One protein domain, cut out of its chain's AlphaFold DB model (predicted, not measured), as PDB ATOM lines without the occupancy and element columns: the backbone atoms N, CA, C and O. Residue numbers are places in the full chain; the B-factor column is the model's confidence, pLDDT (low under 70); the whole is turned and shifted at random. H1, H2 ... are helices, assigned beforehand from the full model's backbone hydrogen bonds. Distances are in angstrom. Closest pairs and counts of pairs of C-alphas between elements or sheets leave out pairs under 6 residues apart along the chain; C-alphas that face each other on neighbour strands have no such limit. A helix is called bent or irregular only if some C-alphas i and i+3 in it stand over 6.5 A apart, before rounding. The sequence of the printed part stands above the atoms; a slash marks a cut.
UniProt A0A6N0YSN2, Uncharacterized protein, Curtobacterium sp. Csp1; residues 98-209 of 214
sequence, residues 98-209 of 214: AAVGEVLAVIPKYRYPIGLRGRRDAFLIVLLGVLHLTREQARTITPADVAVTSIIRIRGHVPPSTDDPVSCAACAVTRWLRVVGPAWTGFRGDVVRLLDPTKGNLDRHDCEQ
ATOM      1  N   ALA A  98     140.410 157.936 102.449       79.31
ATOM      2  CA  ALA A  98     139.110 157.423 102.020       79.31
ATOM      3  C   ALA A  98     138.739 157.900 100.605       79.31
ATOM      4  O   ALA A  98     138.423 157.084  99.737       79.31
ATOM      5  N   ALA A  99     138.886 159.200 100.327       85.44
ATOM      6  CA  ALA A  99     138.622 159.771  99.007       85.44
ATOM      7  C   ALA A  99     139.574 159.210  97.937       85.44
ATOM      8  O   ALA A  99     139.173 158.960  96.799       85.44
ATOM      9  N   VAL A 100     140.840 158.961  98.290       89.75
ATOM     10  CA  VAL A 100     141.767 158.277  97.380       89.75
ATOM     11  C   VAL A 100     141.321 156.835  97.122       89.75
ATOM     12  O   VAL A 100     141.326 156.403  95.970       89.75
ATOM     13  N   GLY A 101     140.897 156.109  98.158       91.44
ATOM     14  CA  GLY A 101     140.379 154.745  98.046       91.44
ATOM     15  C   GLY A 101     139.191 154.633  97.087       91.44
ATOM     16  O   GLY A 101     139.190 153.755  96.222       91.44
ATOM     17  N   GLU A 102     138.235 155.561  97.157       92.19
ATOM     18  CA  GLU A 102     137.089 155.631  96.236       92.19
ATOM     19  C   GLU A 102     137.527 155.807  94.775       92.19
ATOM     20  O   GLU A 102     137.042 155.116  93.873       92.19
ATOM     21  N   VAL A 103     138.502 156.687  94.526       93.50
ATOM     22  CA  VAL A 103     139.051 156.895  93.180       93.50
ATOM     23  C   VAL A 103     139.780 155.640  92.691       93.50
ATOM     24  O   VAL A 103     139.585 155.210  91.552       93.50
ATOM     25  N   LEU A 104     140.595 155.011  93.542       95.62
ATOM     26  CA  LEU A 104     141.285 153.761  93.213       95.62
ATOM     27  C   LEU A 104     140.296 152.633  92.889       95.62
ATOM     28  O   LEU A 104     140.543 151.850  91.960       95.62
ATOM     29  N   ALA A 105     139.152 152.586  93.574       94.75
ATOM     30  CA  ALA A 105     138.125 151.579  93.356       94.75
ATOM     31  C   ALA A 105     137.555 151.628  91.927       94.75
ATOM     32  O   ALA A 105     137.450 150.589  91.267       94.75
ATOM     33  N   VAL A 106     137.297 152.829  91.396       94.62
ATOM     34  CA  VAL A 106     136.670 153.018  90.074       94.62
ATOM     35  C   VAL A 106     137.652 153.025  88.900       94.62
ATOM     36  O   VAL A 106     137.242 152.861  87.748       94.62
ATOM     37  N   ILE A 107     138.955 153.187  89.150       94.94
ATOM     38  CA  ILE A 107     139.955 153.200  88.075       94.94
ATOM     39  C   ILE A 107     139.980 151.853  87.325       94.94
ATOM     40  O   ILE A 107     140.060 150.792  87.963       94.94
ATOM     41  N   PRO A 108     139.998 151.865  85.973       94.88
ATOM     42  CA  PRO A 108     140.150 150.658  85.168       94.88
ATOM     43  C   PRO A 108     141.458 149.910  85.460       94.88
ATOM     44  O   PRO A 108     142.553 150.440  85.280       94.88
ATOM     45  N   LYS A 109     141.346 148.640  85.859       94.19
ATOM     46  CA  LYS A 109     142.492 147.772  86.203       94.19
ATOM     47  C   LYS A 109     142.888 146.812  85.073       94.19
ATOM     48  O   LYS A 109     144.006 146.292  85.070       94.19
ATOM     49  N   TYR A 110     141.994 146.601  84.108       94.50
ATOM     50  CA  TYR A 110     142.110 145.604  83.038       94.50
ATOM     51  C   TYR A 110     141.724 146.191  81.674       94.50
ATOM     52  O   TYR A 110     141.234 147.317  81.584       94.50
ATOM     53  N   ARG A 111     141.918 145.389  80.622       92.06
ATOM     54  CA  ARG A 111     141.741 145.668  79.188       92.06
ATOM     55  C   ARG A 111     142.772 146.644  78.629       92.06
ATOM     56  O   ARG A 111     142.878 147.789  79.050       92.06
ATOM     57  N   TYR A 112     143.524 146.221  77.620       89.88
ATOM     58  CA  TYR A 112     144.416 147.125  76.896       89.88
ATOM     59  C   TYR A 112     143.615 148.043  75.946       89.88
ATOM     60  O   TYR A 112     142.712 147.551  75.270       89.88
ATOM     61  N   PRO A 113     143.932 149.350  75.830       92.00
ATOM     62  CA  PRO A 113     144.972 150.089  76.555       92.00
ATOM     63  C   PRO A 113     144.480 150.745  77.857       92.00
ATOM     64  O   PRO A 113     145.281 151.357  78.563       92.00
ATOM     65  N   ILE A 114     143.180 150.683  78.162       93.38
ATOM     66  CA  ILE A 114     142.576 151.477  79.238       93.38
ATOM     67  C   ILE A 114     143.090 151.085  80.628       93.38
ATOM     68  O   ILE A 114     143.409 151.967  81.413       93.38
ATOM     69  N   GLY A 115     143.295 149.795  80.895       94.81
ATOM     70  CA  GLY A 115     143.878 149.290  82.135       94.81
ATOM     71  C   GLY A 115     145.353 149.648  82.310       94.81
ATOM     72  O   GLY A 115     145.791 149.853  83.436       94.81
ATOM     73  N   LEU A 116     146.121 149.804  81.222       96.06
ATOM     74  CA  LEU A 116     147.504 150.295  81.319       96.06
ATOM     75  C   LEU A 116     147.520 151.743  81.815       96.06
ATOM     76  O   LEU A 116     148.271 152.086  82.725       96.06
ATOM     77  N   ARG A 117     146.669 152.586  81.216       95.88
ATOM     78  CA  ARG A 117     146.525 153.991  81.619       95.88
ATOM     79  C   ARG A 117     145.974 154.092  83.035       95.88
ATOM     80  O   ARG A 117     146.548 154.809  83.837       95.88
ATOM     81  N   GLY A 118     144.948 153.308  83.357       96.81
ATOM     82  CA  GLY A 118     144.371 153.267  84.694       96.81
ATOM     83  C   GLY A 118     145.394 152.877  85.760       96.81
ATOM     84  O   GLY A 118     145.545 153.600  86.734       96.81
ATOM     85  N   ARG A 119     146.187 151.817  85.557       97.19
ATOM     86  CA  ARG A 119     147.251 151.435  86.508       97.19
ATOM     87  C   ARG A 119     148.325 152.518  86.668       97.19
ATOM     88  O   ARG A 119     148.774 152.750  87.785       97.19
ATOM     89  N   ARG A 120     148.701 153.211  85.586       97.12
ATOM     90  CA  ARG A 120     149.611 154.367  85.651       97.12
ATOM     91  C   ARG A 120     149.010 155.506  86.472       97.12
ATOM     92  O   ARG A 120     149.681 156.076  87.326       97.12
ATOM     93  N   ASP A 121     147.759 155.852  86.197       96.69
ATOM     94  CA  ASP A 121     147.087 156.977  86.839       96.69
ATOM     95  C   ASP A 121     146.827 156.668  88.328       96.69
ATOM     96  O   ASP A 121     147.060 157.526  89.174       96.69
ATOM     97  N   ALA A 122     146.488 155.418  88.669       97.50
ATOM     98  CA  ALA A 122     146.406 154.923  90.044       97.50
ATOM     99  C   ALA A 122     147.738 155.074  90.794       97.50
ATOM    100  O   ALA A 122     147.755 155.558  91.923       97.50
ATOM    101  N   PHE A 123     148.862 154.721  90.160       97.31
ATOM    102  CA  PHE A 123     150.189 154.930  90.740       97.31
ATOM    103  C   PHE A 123     150.449 156.414  91.028       97.31
ATOM    104  O   PHE A 123     150.820 156.760  92.146       97.31
ATOM    105  N   LEU A 124     150.180 157.309  90.070       96.19
ATOM    106  CA  LEU A 124     150.331 158.759  90.261       96.19
ATOM    107  C   LEU A 124     149.439 159.302  91.386       96.19
ATOM    108  O   LEU A 124     149.876 160.153  92.159       96.19
ATOM    109  N   ILE A 125     148.210 158.799  91.505       95.38
ATOM    110  CA  ILE A 125     147.290 159.159  92.587       95.38
ATOM    111  C   ILE A 125     147.842 158.721  93.943       95.38
ATOM    112  O   ILE A 125     147.801 159.513  94.878       95.38
ATOM    113  N   VAL A 126     148.427 157.524  94.057       96.00
ATOM    114  CA  VAL A 126     149.077 157.090  95.304       96.00
ATOM    115  C   VAL A 126     150.254 158.002  95.658       96.00
ATOM    116  O   VAL A 126     150.351 158.452  96.798       96.00
ATOM    117  N   LEU A 127     151.113 158.348  94.692       95.62
ATOM    118  CA  LEU A 127     152.259 159.230  94.941       95.62
ATOM    119  C   LEU A 127     151.843 160.600  95.493       95.62
ATOM    120  O   LEU A 127     152.463 161.103  96.426       95.62
ATOM    121  N   LEU A 128     150.811 161.209  94.906       93.19
ATOM    122  CA  LEU A 128     150.392 162.574  95.237       93.19
ATOM    123  C   LEU A 128     149.400 162.623  96.406       93.19
ATOM    124  O   LEU A 128     149.466 163.520  97.242       93.19
ATOM    125  N   GLY A 129     148.456 161.685  96.431       89.69
ATOM    126  CA  GLY A 129     147.321 161.675  97.349       89.69
ATOM    127  C   GLY A 129     147.564 160.888  98.631       89.69
ATOM    128  O   GLY A 129     146.986 161.243  99.645       89.69
ATOM    129  N   VAL A 130     148.436 159.874  98.611       91.88
ATOM    130  CA  VAL A 130     148.697 159.017  99.784       91.88
ATOM    131  C   VAL A 130     150.096 159.235 100.345       91.88
ATOM    132  O   VAL A 130     150.267 159.371 101.549       91.88
ATOM    133  N   LEU A 131     151.111 159.290  99.479       92.38
ATOM    134  CA  LEU A 131     152.498 159.534  99.900       92.38
ATOM    135  C   LEU A 131     152.829 161.027 100.005       92.38
ATOM    136  O   LEU A 131     153.925 161.385 100.426       92.38
ATOM    137  N   HIS A 132     151.895 161.889  99.594       90.81
ATOM    138  CA  HIS A 132     152.008 163.348  99.627       90.81
ATOM    139  C   HIS A 132     153.281 163.903  98.974       90.81
ATOM    140  O   HIS A 132     153.762 164.980  99.334       90.81
ATOM    141  N   LEU A 133     153.807 163.202  97.967       90.69
ATOM    142  CA  LEU A 133     154.894 163.725  97.159       90.69
ATOM    143  C   LEU A 133     154.394 164.933  96.368       90.69
ATOM    144  O   LEU A 133     153.283 164.963  95.835       90.69
ATOM    145  N   THR A 134     155.241 165.945  96.251       89.69
ATOM    146  CA  THR A 134     154.984 167.054  95.332       89.69
ATOM    147  C   THR A 134     154.984 166.554  93.888       89.69
ATOM    148  O   THR A 134     155.578 165.526  93.558       89.69
ATOM    149  N   ARG A 135     154.365 167.319  92.979       88.25
ATOM    150  CA  ARG A 135     154.417 167.015  91.539       88.25
ATOM    151  C   ARG A 135     155.855 166.893  91.033       88.25
ATOM    152  O   ARG A 135     156.131 166.011  90.229       88.25
ATOM    153  N   GLU A 136     156.760 167.737  91.522       90.06
ATOM    154  CA  GLU A 136     158.171 167.692  91.134       90.06
ATOM    155  C   GLU A 136     158.870 166.430  91.651       90.06
ATOM    156  O   GLU A 136     159.569 165.738  90.908       90.06
ATOM    157  N   GLN A 137     158.603 166.047  92.899       92.31
ATOM    158  CA  GLN A 137     159.101 164.786  93.441       92.31
ATOM    159  C   GLN A 137     158.549 163.581  92.672       92.31
ATOM    160  O   GLN A 137     159.325 162.703  92.311       92.31
ATOM    161  N   ALA A 138     157.250 163.543  92.371       93.56
ATOM    162  CA  ALA A 138     156.640 162.447  91.623       93.56
ATOM    163  C   ALA A 138     157.195 162.332  90.189       93.56
ATOM    164  O   ALA A 138     157.413 161.228  89.699       93.56
ATOM    165  N   ARG A 139     157.472 163.464  89.524       94.25
ATOM    166  CA  ARG A 139     158.054 163.506  88.169       94.25
ATOM    167  C   ARG A 139     159.474 162.957  88.087       94.25
ATOM    168  O   ARG A 139     159.887 162.542  87.009       94.25
ATOM    169  N   THR A 140     160.211 163.000  89.190       94.00
ATOM    170  CA  THR A 140     161.621 162.597  89.254       94.00
ATOM    171  C   THR A 140     161.810 161.183  89.796       94.00
ATOM    172  O   THR A 140     162.945 160.778  90.013       94.00
ATOM    173  N   ILE A 141     160.729 160.431  90.035       93.25
ATOM    174  CA  ILE A 141     160.829 159.033  90.463       93.25
ATOM    175  C   ILE A 141     161.446 158.190  89.350       93.25
ATOM    176  O   ILE A 141     161.000 158.196  88.202       93.25
ATOM    177  N   THR A 142     162.447 157.416  89.740       91.50
ATOM    178  CA  THR A 142     163.164 156.441  88.930       91.50
ATOM    179  C   THR A 142     163.000 155.039  89.527       91.50
ATOM    180  O   THR A 142     162.556 154.903  90.669       91.50
ATOM    181  N   PRO A 143     163.385 153.969  88.807       89.19
ATOM    182  CA  PRO A 143     163.408 152.625  89.384       89.19
ATOM    183  C   PRO A 143     164.258 152.511  90.660       89.19
ATOM    184  O   PRO A 143     163.895 151.757  91.554       89.19
ATOM    185  N   ALA A 144     165.339 153.291  90.787       90.19
ATOM    186  CA  ALA A 144     166.202 153.283  91.973       90.19
ATOM    187  C   ALA A 144     165.519 153.855  93.231       90.19
ATOM    188  O   ALA A 144     165.944 153.572  94.347       90.19
ATOM    189  N   ASP A 145     164.447 154.636  93.064       94.31
ATOM    190  CA  ASP A 145     163.646 155.160  94.172       94.31
ATOM    191  C   ASP A 145     162.663 154.120  94.744       94.31
ATOM    192  O   ASP A 145     162.000 154.396  95.749       94.31
ATOM    193  N   VAL A 146     162.526 152.954  94.100       92.94
ATOM    194  CA  VAL A 146     161.569 151.905  94.469       92.94
ATOM    195  C   VAL A 146     162.317 150.713  95.055       92.94
ATOM    196  O   VAL A 146     162.952 149.945  94.339       92.94
ATOM    197  N   ALA A 147     162.202 150.526  96.368       90.94
ATOM    198  CA  ALA A 147     162.700 149.327  97.028       90.94
ATOM    199  C   ALA A 147     161.591 148.271  97.061       90.94
ATOM    200  O   ALA A 147     160.571 148.449  97.733       90.94
ATOM    201  N   VAL A 148     161.802 147.176  96.335       86.44
ATOM    202  CA  VAL A 148     160.937 145.994  96.336       86.44
ATOM    203  C   VAL A 148     161.585 144.958  97.247       86.44
ATOM    204  O   VAL A 148     162.621 144.396  96.922       86.44
ATOM    205  N   THR A 149     161.013 144.798  98.434       82.69
ATOM    206  CA  THR A 149     161.373 143.759  99.411       82.69
ATOM    207  C   THR A 149     160.068 143.098  99.862       82.69
ATOM    208  O   THR A 149     159.055 143.233  99.176       82.69
ATOM    209  N   SER A 150     160.016 142.513 101.063       76.75
ATOM    210  CA  SER A 150     158.745 142.105 101.683       76.75
ATOM    211  C   SER A 150     157.733 143.252 101.835       76.75
ATOM    212  O   SER A 150     156.537 143.002 101.942       76.75
ATOM    213  N   ILE A 151     158.193 144.511 101.832       82.62
ATOM    214  CA  ILE A 151     157.347 145.709 101.797       82.62
ATOM    215  C   ILE A 151     157.886 146.663 100.731       82.62
ATOM    216  O   ILE A 151     159.065 147.034 100.752       82.62
ATOM    217  N   ILE A 152     157.011 147.105  99.826       90.25
ATOM    218  CA  ILE A 152     157.355 148.092  98.800       90.25
ATOM    219  C   ILE A 152     157.546 149.463  99.455       90.25
ATOM    220  O   ILE A 152     156.682 149.939 100.193       90.25
ATOM    221  N   ARG A 153     158.663 150.125  99.145       94.38
ATOM    222  CA  ARG A 153     158.922 151.519  99.529       94.38
ATOM    223  C   ARG A 153     159.206 152.373  98.308       94.38
ATOM    224  O   ARG A 153     159.955 151.964  97.430       94.38
ATOM    225  N   ILE A 154     158.656 153.582  98.292       95.94
ATOM    226  CA  ILE A 154     158.917 154.599  97.272       95.94
ATOM    227  C   ILE A 154     159.524 155.804  97.983       95.94
ATOM    228  O   ILE A 154     158.854 156.443  98.794       95.94
ATOM    229  N   ARG A 155     160.806 156.085  97.731       94.44
ATOM    230  CA  ARG A 155     161.585 157.105  98.460       94.44
ATOM    231  C   ARG A 155     161.475 156.971  99.983       94.44
ATOM    232  O   ARG A 155     161.295 157.947 100.699       94.44
ATOM    233  N   GLY A 156     161.527 155.733 100.472       91.12
ATOM    234  CA  GLY A 156     161.408 155.416 101.899       91.12
ATOM    235  C   GLY A 156     159.976 155.385 102.445       91.12
ATOM    236  O   GLY A 156     159.772 154.842 103.529       91.12
ATOM    237  N   HIS A 157     158.977 155.872 101.704       93.31
ATOM    238  CA  HIS A 157     157.578 155.820 102.124       93.31
ATOM    239  C   HIS A 157     156.935 154.478 101.775       93.31
ATOM    240  O   HIS A 157     157.118 153.963 100.672       93.31
ATOM    241  N   VAL A 158     156.146 153.936 102.702       93.81
ATOM    242  CA  VAL A 158     155.371 152.706 102.504       93.81
ATOM    243  C   VAL A 158     153.950 153.087 102.078       93.81
ATOM    244  O   VAL A 158     153.267 153.771 102.843       93.81
ATOM    245  N   PRO A 159     153.475 152.666 100.892       93.31
ATOM    246  CA  PRO A 159     152.062 152.771 100.549       93.31
ATOM    247  C   PRO A 159     151.230 151.920 101.524       93.31
ATOM    248  O   PRO A 159     151.523 150.730 101.665       93.31
ATOM    249  N   PRO A 160     150.213 152.483 102.198       91.81
ATOM    250  CA  PRO A 160     149.385 151.727 103.125       91.81
ATOM    251  C   PRO A 160     148.591 150.638 102.395       91.81
ATOM    252  O   PRO A 160     148.159 150.814 101.249       91.81
ATOM    253  N   SER A 161     148.390 149.516 103.083       90.81
ATOM    254  CA  SER A 161     147.402 148.511 102.695       90.81
ATOM    255  C   SER A 161     146.091 148.774 103.428       90.81
ATOM    256  O   SER A 161     146.101 149.243 104.564       90.81
ATOM    257  N   THR A 162     144.977 148.464 102.778       89.94
ATOM    258  CA  THR A 162     143.623 148.477 103.354       89.94
ATOM    259  C   THR A 162     143.017 147.081 103.237       89.94
ATOM    260  O   THR A 162     143.594 146.229 102.565       89.94
ATOM    261  N   ASP A 163     141.863 146.834 103.858       89.38
ATOM    262  CA  ASP A 163     141.216 145.515 103.801       89.38
ATOM    263  C   ASP A 163     140.677 145.180 102.402       89.38
ATOM    264  O   ASP A 163     140.758 144.032 101.970       89.38
ATOM    265  N   ASP A 164     140.185 146.180 101.661       92.50
ATOM    266  CA  ASP A 164     139.657 146.013 100.304       92.50
ATOM    267  C   ASP A 164     140.766 146.127  99.228       92.50
ATOM    268  O   ASP A 164     141.341 147.207  99.033       92.50
ATOM    269  N   PRO A 165     141.055 145.060  98.451       93.25
ATOM    270  CA  PRO A 165     142.079 145.082  97.403       93.25
ATOM    271  C   PRO A 165     141.794 146.039  96.239       93.25
ATOM    272  O   PRO A 165     142.705 146.373  95.461       93.25
ATOM    273  N   VAL A 166     140.540 146.454  96.051       93.12
ATOM    274  CA  VAL A 166     140.131 147.330  94.947       93.12
ATOM    275  C   VAL A 166     140.528 148.781  95.234       93.12
ATOM    276  O   VAL A 166     141.015 149.452  94.319       93.12
ATOM    277  N   SER A 167     140.401 149.221  96.488       94.31
ATOM    278  CA  SER A 167     140.798 150.547  96.986       94.31
ATOM    279  C   SER A 167     142.222 150.613  97.566       94.31
ATOM    280  O   SER A 167     142.747 151.705  97.777       94.31
ATOM    281  N   CYS A 168     142.884 149.472  97.780       94.81
ATOM    282  CA  CYS A 168     144.209 149.396  98.403       94.81
ATOM    283  C   CYS A 168     145.326 150.111  97.604       94.81
ATOM    284  O   CYS A 168     145.625 149.779  96.448       94.81
ATOM    285  N   ALA A 169     146.013 151.059  98.257       95.88
ATOM    286  CA  ALA A 169     147.107 151.834  97.665       95.88
ATOM    287  C   ALA A 169     148.349 150.973  97.376       95.88
ATOM    288  O   ALA A 169     148.949 151.092  96.302       95.88
ATOM    289  N   ALA A 170     148.707 150.052  98.276       95.06
ATOM    290  CA  ALA A 170     149.776 149.082  98.034       95.06
ATOM    291  C   ALA A 170     149.477 148.185  96.815       95.06
ATOM    292  O   ALA A 170     150.358 147.946  95.980       95.06
ATOM    293  N   CYS A 171     148.223 147.753  96.637       95.81
ATOM    294  CA  CYS A 171     147.796 147.012  95.448       95.81
ATOM    295  C   CYS A 171     147.914 147.852  94.172       95.81
ATOM    296  O   CYS A 171     148.403 147.359  93.154       95.81
ATOM    297  N   ALA A 172     147.497 149.121  94.204       97.06
ATOM    298  CA  ALA A 172     147.623 150.030  93.065       97.06
ATOM    299  C   ALA A 172     149.086 150.184  92.607       97.06
ATOM    300  O   ALA A 172     149.371 150.071  91.413       97.06
ATOM    301  N   VAL A 173     150.015 150.347  93.555       96.56
ATOM    302  CA  VAL A 173     151.460 150.396  93.278       96.56
ATOM    303  C   VAL A 173     151.945 149.086  92.664       96.56
ATOM    304  O   VAL A 173     152.556 149.089  91.596       96.56
ATOM    305  N   THR A 174     151.619 147.954  93.285       94.94
ATOM    306  CA  THR A 174     152.083 146.635  92.835       94.94
ATOM    307  C   THR A 174     151.584 146.306  91.422       94.94
ATOM    308  O   THR A 174     152.354 145.864  90.566       94.94
ATOM    309  N   ARG A 175     150.314 146.605  91.114       95.62
ATOM    310  CA  ARG A 175     149.724 146.421  89.774       95.62
ATOM    311  C   ARG A 175     150.453 147.222  88.695       95.62
ATOM    312  O   ARG A 175     150.550 146.736  87.564       95.62
ATOM    313  N   TRP A 176     150.929 148.428  89.019       96.44
ATOM    314  CA  TRP A 176     151.733 149.249  88.111       96.44
ATOM    315  C   TRP A 176     153.133 148.668  87.912       96.44
ATOM    316  O   TRP A 176     153.556 148.488  86.769       96.44
ATOM    317  N   LEU A 177     153.815 148.291  88.996       94.06
ATOM    318  CA  LEU A 177     155.159 147.709  88.927       94.06
ATOM    319  C   LEU A 177     155.192 146.417  88.092       94.06
ATOM    320  O   LEU A 177     156.111 146.230  87.301       94.06
ATOM    321  N   ARG A 178     154.143 145.582  88.153       92.00
ATOM    322  CA  ARG A 178     154.025 144.380  87.301       92.00
ATOM    323  C   ARG A 178     153.962 144.684  85.803       92.00
ATOM    324  O   ARG A 178     154.409 143.870  85.003       92.00
ATOM    325  N   VAL A 179     153.366 145.811  85.403       93.38
ATOM    326  CA  VAL A 179     153.093 146.105  83.983       93.38
ATOM    327  C   VAL A 179     154.099 147.074  83.361       93.38
ATOM    328  O   VAL A 179     154.294 147.041  82.146       93.38
ATOM    329  N   VAL A 180     154.757 147.920  84.162       91.06
ATOM    330  CA  VAL A 180     155.651 148.971  83.651       91.06
ATOM    331  C   VAL A 180     156.880 148.404  82.940       91.06
ATOM    332  O   VAL A 180     157.243 148.919  81.887       91.06
ATOM    333  N   GLY A 181     157.469 147.315  83.446       86.25
ATOM    334  CA  GLY A 181     158.633 146.666  82.830       86.25
ATOM    335  C   GLY A 181     158.353 146.183  81.399       86.25
ATOM    336  O   GLY A 181     158.978 146.685  80.459       86.25
ATOM    337  N   PRO A 182     157.372 145.279  81.194       85.19
ATOM    338  CA  PRO A 182     156.961 144.832  79.859       85.19
ATOM    339  C   PRO A 182     156.487 145.972  78.945       85.19
ATOM    340  O   PRO A 182     156.737 145.954  77.742       85.19
ATOM    341  N   ALA A 183     155.819 146.989  79.501       84.75
ATOM    342  CA  ALA A 183     155.372 148.145  78.727       84.75
ATOM    343  C   ALA A 183     156.538 149.011  78.227       84.75
ATOM    344  O   ALA A 183     156.493 149.478  77.090       84.75
ATOM    345  N   TRP A 184     157.571 149.216  79.049       84.31
ATOM    346  CA  TRP A 184     158.745 150.019  78.696       84.31
ATOM    347  C   TRP A 184     159.659 149.310  77.692       84.31
ATOM    348  O   TRP A 184     160.165 149.934  76.767       84.31
ATOM    349  N   THR A 185     159.809 147.994  77.833       83.06
ATOM    350  CA  THR A 185     160.620 147.143  76.942       83.06
ATOM    351  C   THR A 185     159.922 146.781  75.624       83.06
ATOM    352  O   THR A 185     160.556 146.246  74.720       83.06
ATOM    353  N   GLY A 186     158.628 147.096  75.475       78.88
ATOM    354  CA  GLY A 186     157.877 146.888  74.233       78.88
ATOM    355  C   GLY A 186     157.229 145.507  74.083       78.88
ATOM    356  O   GLY A 186     156.688 145.201  73.017       78.88
ATOM    357  N   PHE A 187     157.198 144.683  75.135       84.88
ATOM    358  CA  PHE A 187     156.548 143.366  75.137       84.88
ATOM    359  C   PHE A 187     155.020 143.481  75.240       84.88
ATOM    360  O   PHE A 187     154.389 143.157  76.249       84.88
ATOM    361  N   ARG A 188     154.383 143.944  74.157       85.50
ATOM    362  CA  ARG A 188     152.931 144.194  74.107       85.50
ATOM    363  C   ARG A 188     152.092 142.961  74.457       85.50
ATOM    364  O   ARG A 188     151.045 143.119  75.078       85.50
ATOM    365  N   GLY A 189     152.529 141.761  74.075       86.25
ATOM    366  CA  GLY A 189     151.831 140.511  74.402       86.25
ATOM    367  C   GLY A 189     151.731 140.268  75.911       86.25
ATOM    368  O   GLY A 189     150.647 139.982  76.417       86.25
ATOM    369  N   ASP A 190     152.825 140.487  76.641       88.44
ATOM    370  CA  ASP A 190     152.859 140.346  78.100       88.44
ATOM    371  C   ASP A 190     152.001 141.404  78.792       88.44
ATOM    372  O   ASP A 190     151.255 141.089  79.718       88.44
ATOM    373  N   VAL A 191     152.029 142.647  78.295       90.50
ATOM    374  CA  VAL A 191     151.143 143.717  78.777       90.50
ATOM    375  C   VAL A 191     149.675 143.341  78.581       90.50
ATOM    376  O   VAL A 191     148.875 143.496  79.500       90.50
ATOM    377  N   VAL A 192     149.299 142.833  77.403       90.38
ATOM    378  CA  VAL A 192     147.919 142.400  77.129       90.38
ATOM    379  C   VAL A 192     147.512 141.262  78.066       90.38
ATOM    380  O   VAL A 192     146.419 141.325  78.623       90.38
ATOM    381  N   ARG A 193     148.394 140.285  78.310       90.56
ATOM    382  CA  ARG A 193     148.145 139.170  79.238       90.56
ATOM    383  C   ARG A 193     147.963 139.640  80.685       90.56
ATOM    384  O   ARG A 193     147.039 139.194  81.352       90.56
ATOM    385  N   LEU A 194     148.798 140.563  81.168       91.62
ATOM    386  CA  LEU A 194     148.698 141.138  82.523       91.62
ATOM    387  C   LEU A 194     147.439 141.993  82.733       91.62
ATOM    388  O   LEU A 194     147.007 142.215  83.868       91.62
ATOM    389  N   LEU A 195     146.879 142.514  81.642       94.12
ATOM    390  CA  LEU A 195     145.660 143.318  81.626       94.12
ATOM    391  C   LEU A 195     144.424 142.502  81.230       94.12
ATOM    392  O   LEU A 195     143.352 143.088  81.085       94.12
ATOM    393  N   ASP A 196     144.538 141.189  81.049       92.50
ATOM    394  CA  ASP A 196     143.404 140.324  80.740       92.50
ATOM    395  C   ASP A 196     142.470 140.237  81.964       92.50
ATOM    396  O   ASP A 196     142.894 139.766  83.023       92.50
ATOM    397  N   PRO A 197     141.202 140.683  81.860       89.62
ATOM    398  CA  PRO A 197     140.266 140.639  82.981       89.62
ATOM    399  C   PRO A 197     139.979 139.215  83.474       89.62
ATOM    400  O   PRO A 197     139.588 139.057  84.622       89.62
ATOM    401  N   THR A 198     140.192 138.184  82.650       89.19
ATOM    402  CA  THR A 198     139.991 136.779  83.045       89.19
ATOM    403  C   THR A 198     141.127 136.224  83.905       89.19
ATOM    404  O   THR A 198     140.987 135.164  84.509       89.19
ATOM    405  N   LYS A 199     142.267 136.924  83.955       84.38
ATOM    406  CA  LYS A 199     143.446 136.543  84.744       84.38
ATOM    407  C   LYS A 199     143.551 137.301  86.064       84.38
ATOM    408  O   LYS A 199     144.393 136.965  86.889       84.38
ATOM    409  N   GLY A 200     142.727 138.328  86.248       80.62
ATOM    410  CA  GLY A 200     142.690 139.135  87.456       80.62
ATOM    411  C   GLY A 200     141.816 138.531  88.548       80.62
ATOM    412  O   GLY A 200     140.758 137.983  88.257       80.62
ATOM    413  N   ASN A 201     142.224 138.694  89.807       84.56
ATOM    414  CA  ASN A 201     141.377 138.435  90.968       84.56
ATOM    415  C   ASN A 201     141.384 139.684  91.857       84.56
ATOM    416  O   ASN A 201     142.420 140.036  92.411       84.56
ATOM    417  N   LEU A 202     140.246 140.377  91.931       85.69
ATOM    418  CA  LEU A 202     140.094 141.595  92.732       85.69
ATOM    419  C   LEU A 202     139.655 141.326  94.176       85.69
ATOM    420  O   LEU A 202     139.619 142.264  94.962       85.69
ATOM    421  N   ASP A 203     139.405 140.068  94.532       88.31
ATOM    422  CA  ASP A 203     139.068 139.641  95.893       88.31
ATOM    423  C   ASP A 203     140.327 139.316  96.717       88.31
ATOM    424  O   ASP A 203     140.242 138.897  97.868       88.31
ATOM    425  N   ARG A 204     141.520 139.461  96.121       90.25
ATOM    426  CA  ARG A 204     142.811 139.202  96.765       90.25
ATOM    427  C   ARG A 204     143.753 140.383  96.621       90.25
ATOM    428  O   ARG A 204     143.783 141.051  95.586       90.25
ATOM    429  N   HIS A 205     144.574 140.592  97.645       92.00
ATOM    430  CA  HIS A 205     145.596 141.627  97.630       92.00
ATOM    431  C   HIS A 205     146.725 141.277  96.666       92.00
ATOM    432  O   HIS A 205     147.489 140.332  96.846       92.00
ATOM    433  N   ASP A 206     146.867 142.106  95.637       91.44
ATOM    434  CA  ASP A 206     147.995 142.065  94.717       91.44
ATOM    435  C   ASP A 206     149.325 142.372  95.418       91.44
ATOM    436  O   ASP A 206     150.357 141.897  94.946       91.44
ATOM    437  N   CYS A 207     149.303 143.162  96.500       91.56
ATOM    438  CA  CYS A 207     150.481 143.549  97.283       91.56
ATOM    439  C   CYS A 207     150.998 142.467  98.240       91.56
ATOM    440  O   CYS A 207     152.085 142.626  98.780       91.56
ATOM    441  N   GLU A 208     150.253 141.376  98.427       88.69
ATOM    442  CA  GLU A 208     150.715 140.189  99.167       88.69
ATOM    443  C   GLU A 208     151.413 139.174  98.251       88.69
ATOM    444  O   GLU A 208     152.021 138.211  98.709       88.69
ATOM    445  N   GLN A 209     151.309 139.372  96.936       84.81
ATOM    446  CA  GLN A 209     151.940 138.521  95.940       84.81
ATOM    447  C   GLN A 209     153.327 139.085  95.594       84.81
ATOM    448  O   GLN A 209     153.431 140.297  95.365       84.81
TER     449      GLN A 209
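This is residues 98 to 209 of the 214 residues of an uncharacterized protein of Curtobacterium sp. Csp1 (UniProt A0A6N0YSN2). Two helical hairpins, H1 with H2 and H4 with H5, are packed face to face as two layers, and the long helices H2 and H4 cross in the middle. The short helix H3 packs beside the last part of H2, at residues 124 to 128, a long loop of residues 140 to 168 leads from it round to the second hairpin, and residues 195 to 209 fold back past H4 on the side away from H2. The printed part has 112 residues with five named helices, H1 to H5 in that order, and no named strand. The class is all helix, though 55 of the 112 residues, under half, are in named elements. The whole is compact, with a radius of gyration of the C-alphas of 13.2 A, and rounded, spanning 33 by 31 by 25 A.

H1, residues 98 to 106, and H2, residues 114 to 130, form a helical hairpin: they touch, closest at the C-alphas of Leu 104 and Ala 122, 6.1 A apart, at a shallow tilt of 5 degrees, opposite ways. H3, residues 135 to 139, touches H2 at residues 124 to 128 alone, with the C-alphas of Leu 127 and Ala 138 closest at 6.4 A. H4, residues 169 to 185, touches H2 at a steep tilt of 49 degrees, opposite ways, and the C-alphas of Arg 119 and Trp 176 come closest at 5.2 A. H4 and H1 only just touch, with 3 pairs of C-alphas within 8 A, the closest those of Gly 101 and Ala 169 at 7.3 A. H5, residues 188 to 194, forms a second helical hairpin with H4, at a shallow tilt of 21 degrees, opposite ways; the C-alphas of Pro 182 and Val 191 are closest at 6.0 A. H2 and H4 are the hub, touching three helices each, while H3 is apart from H1, H4 and H5. In H1, H2, H3 and H5 every O i to N i+4 pair is within hydrogen-bond range; in H4 10 of 13 are.

H1 begins at C-alpha 98, (139.110, 157.423, 102.020), and is 13.0 A long. H2 measures 22.7 A and H4 25.2 A from first to last C-alpha; H3 measures 6.1 A. H4 is irregular, but only just: C-alphas 178 and 181 are 6.8 A apart, and it has a kink of 27 degrees near residue 179. H5, 9.9 A long, ends at C-alpha 194, (148.698, 141.138, 82.523).

The C-alphas of Glu 136 and Thr 198 are the two farthest apart, 36.8 A. The link from H3 to H4 is long, 29 residues; within it residues 146 to 147 pair with residues 153 to 154, antiparallel. The printed part has no cut, its mean pLDDT is 91.3, and no printed residue is under 70.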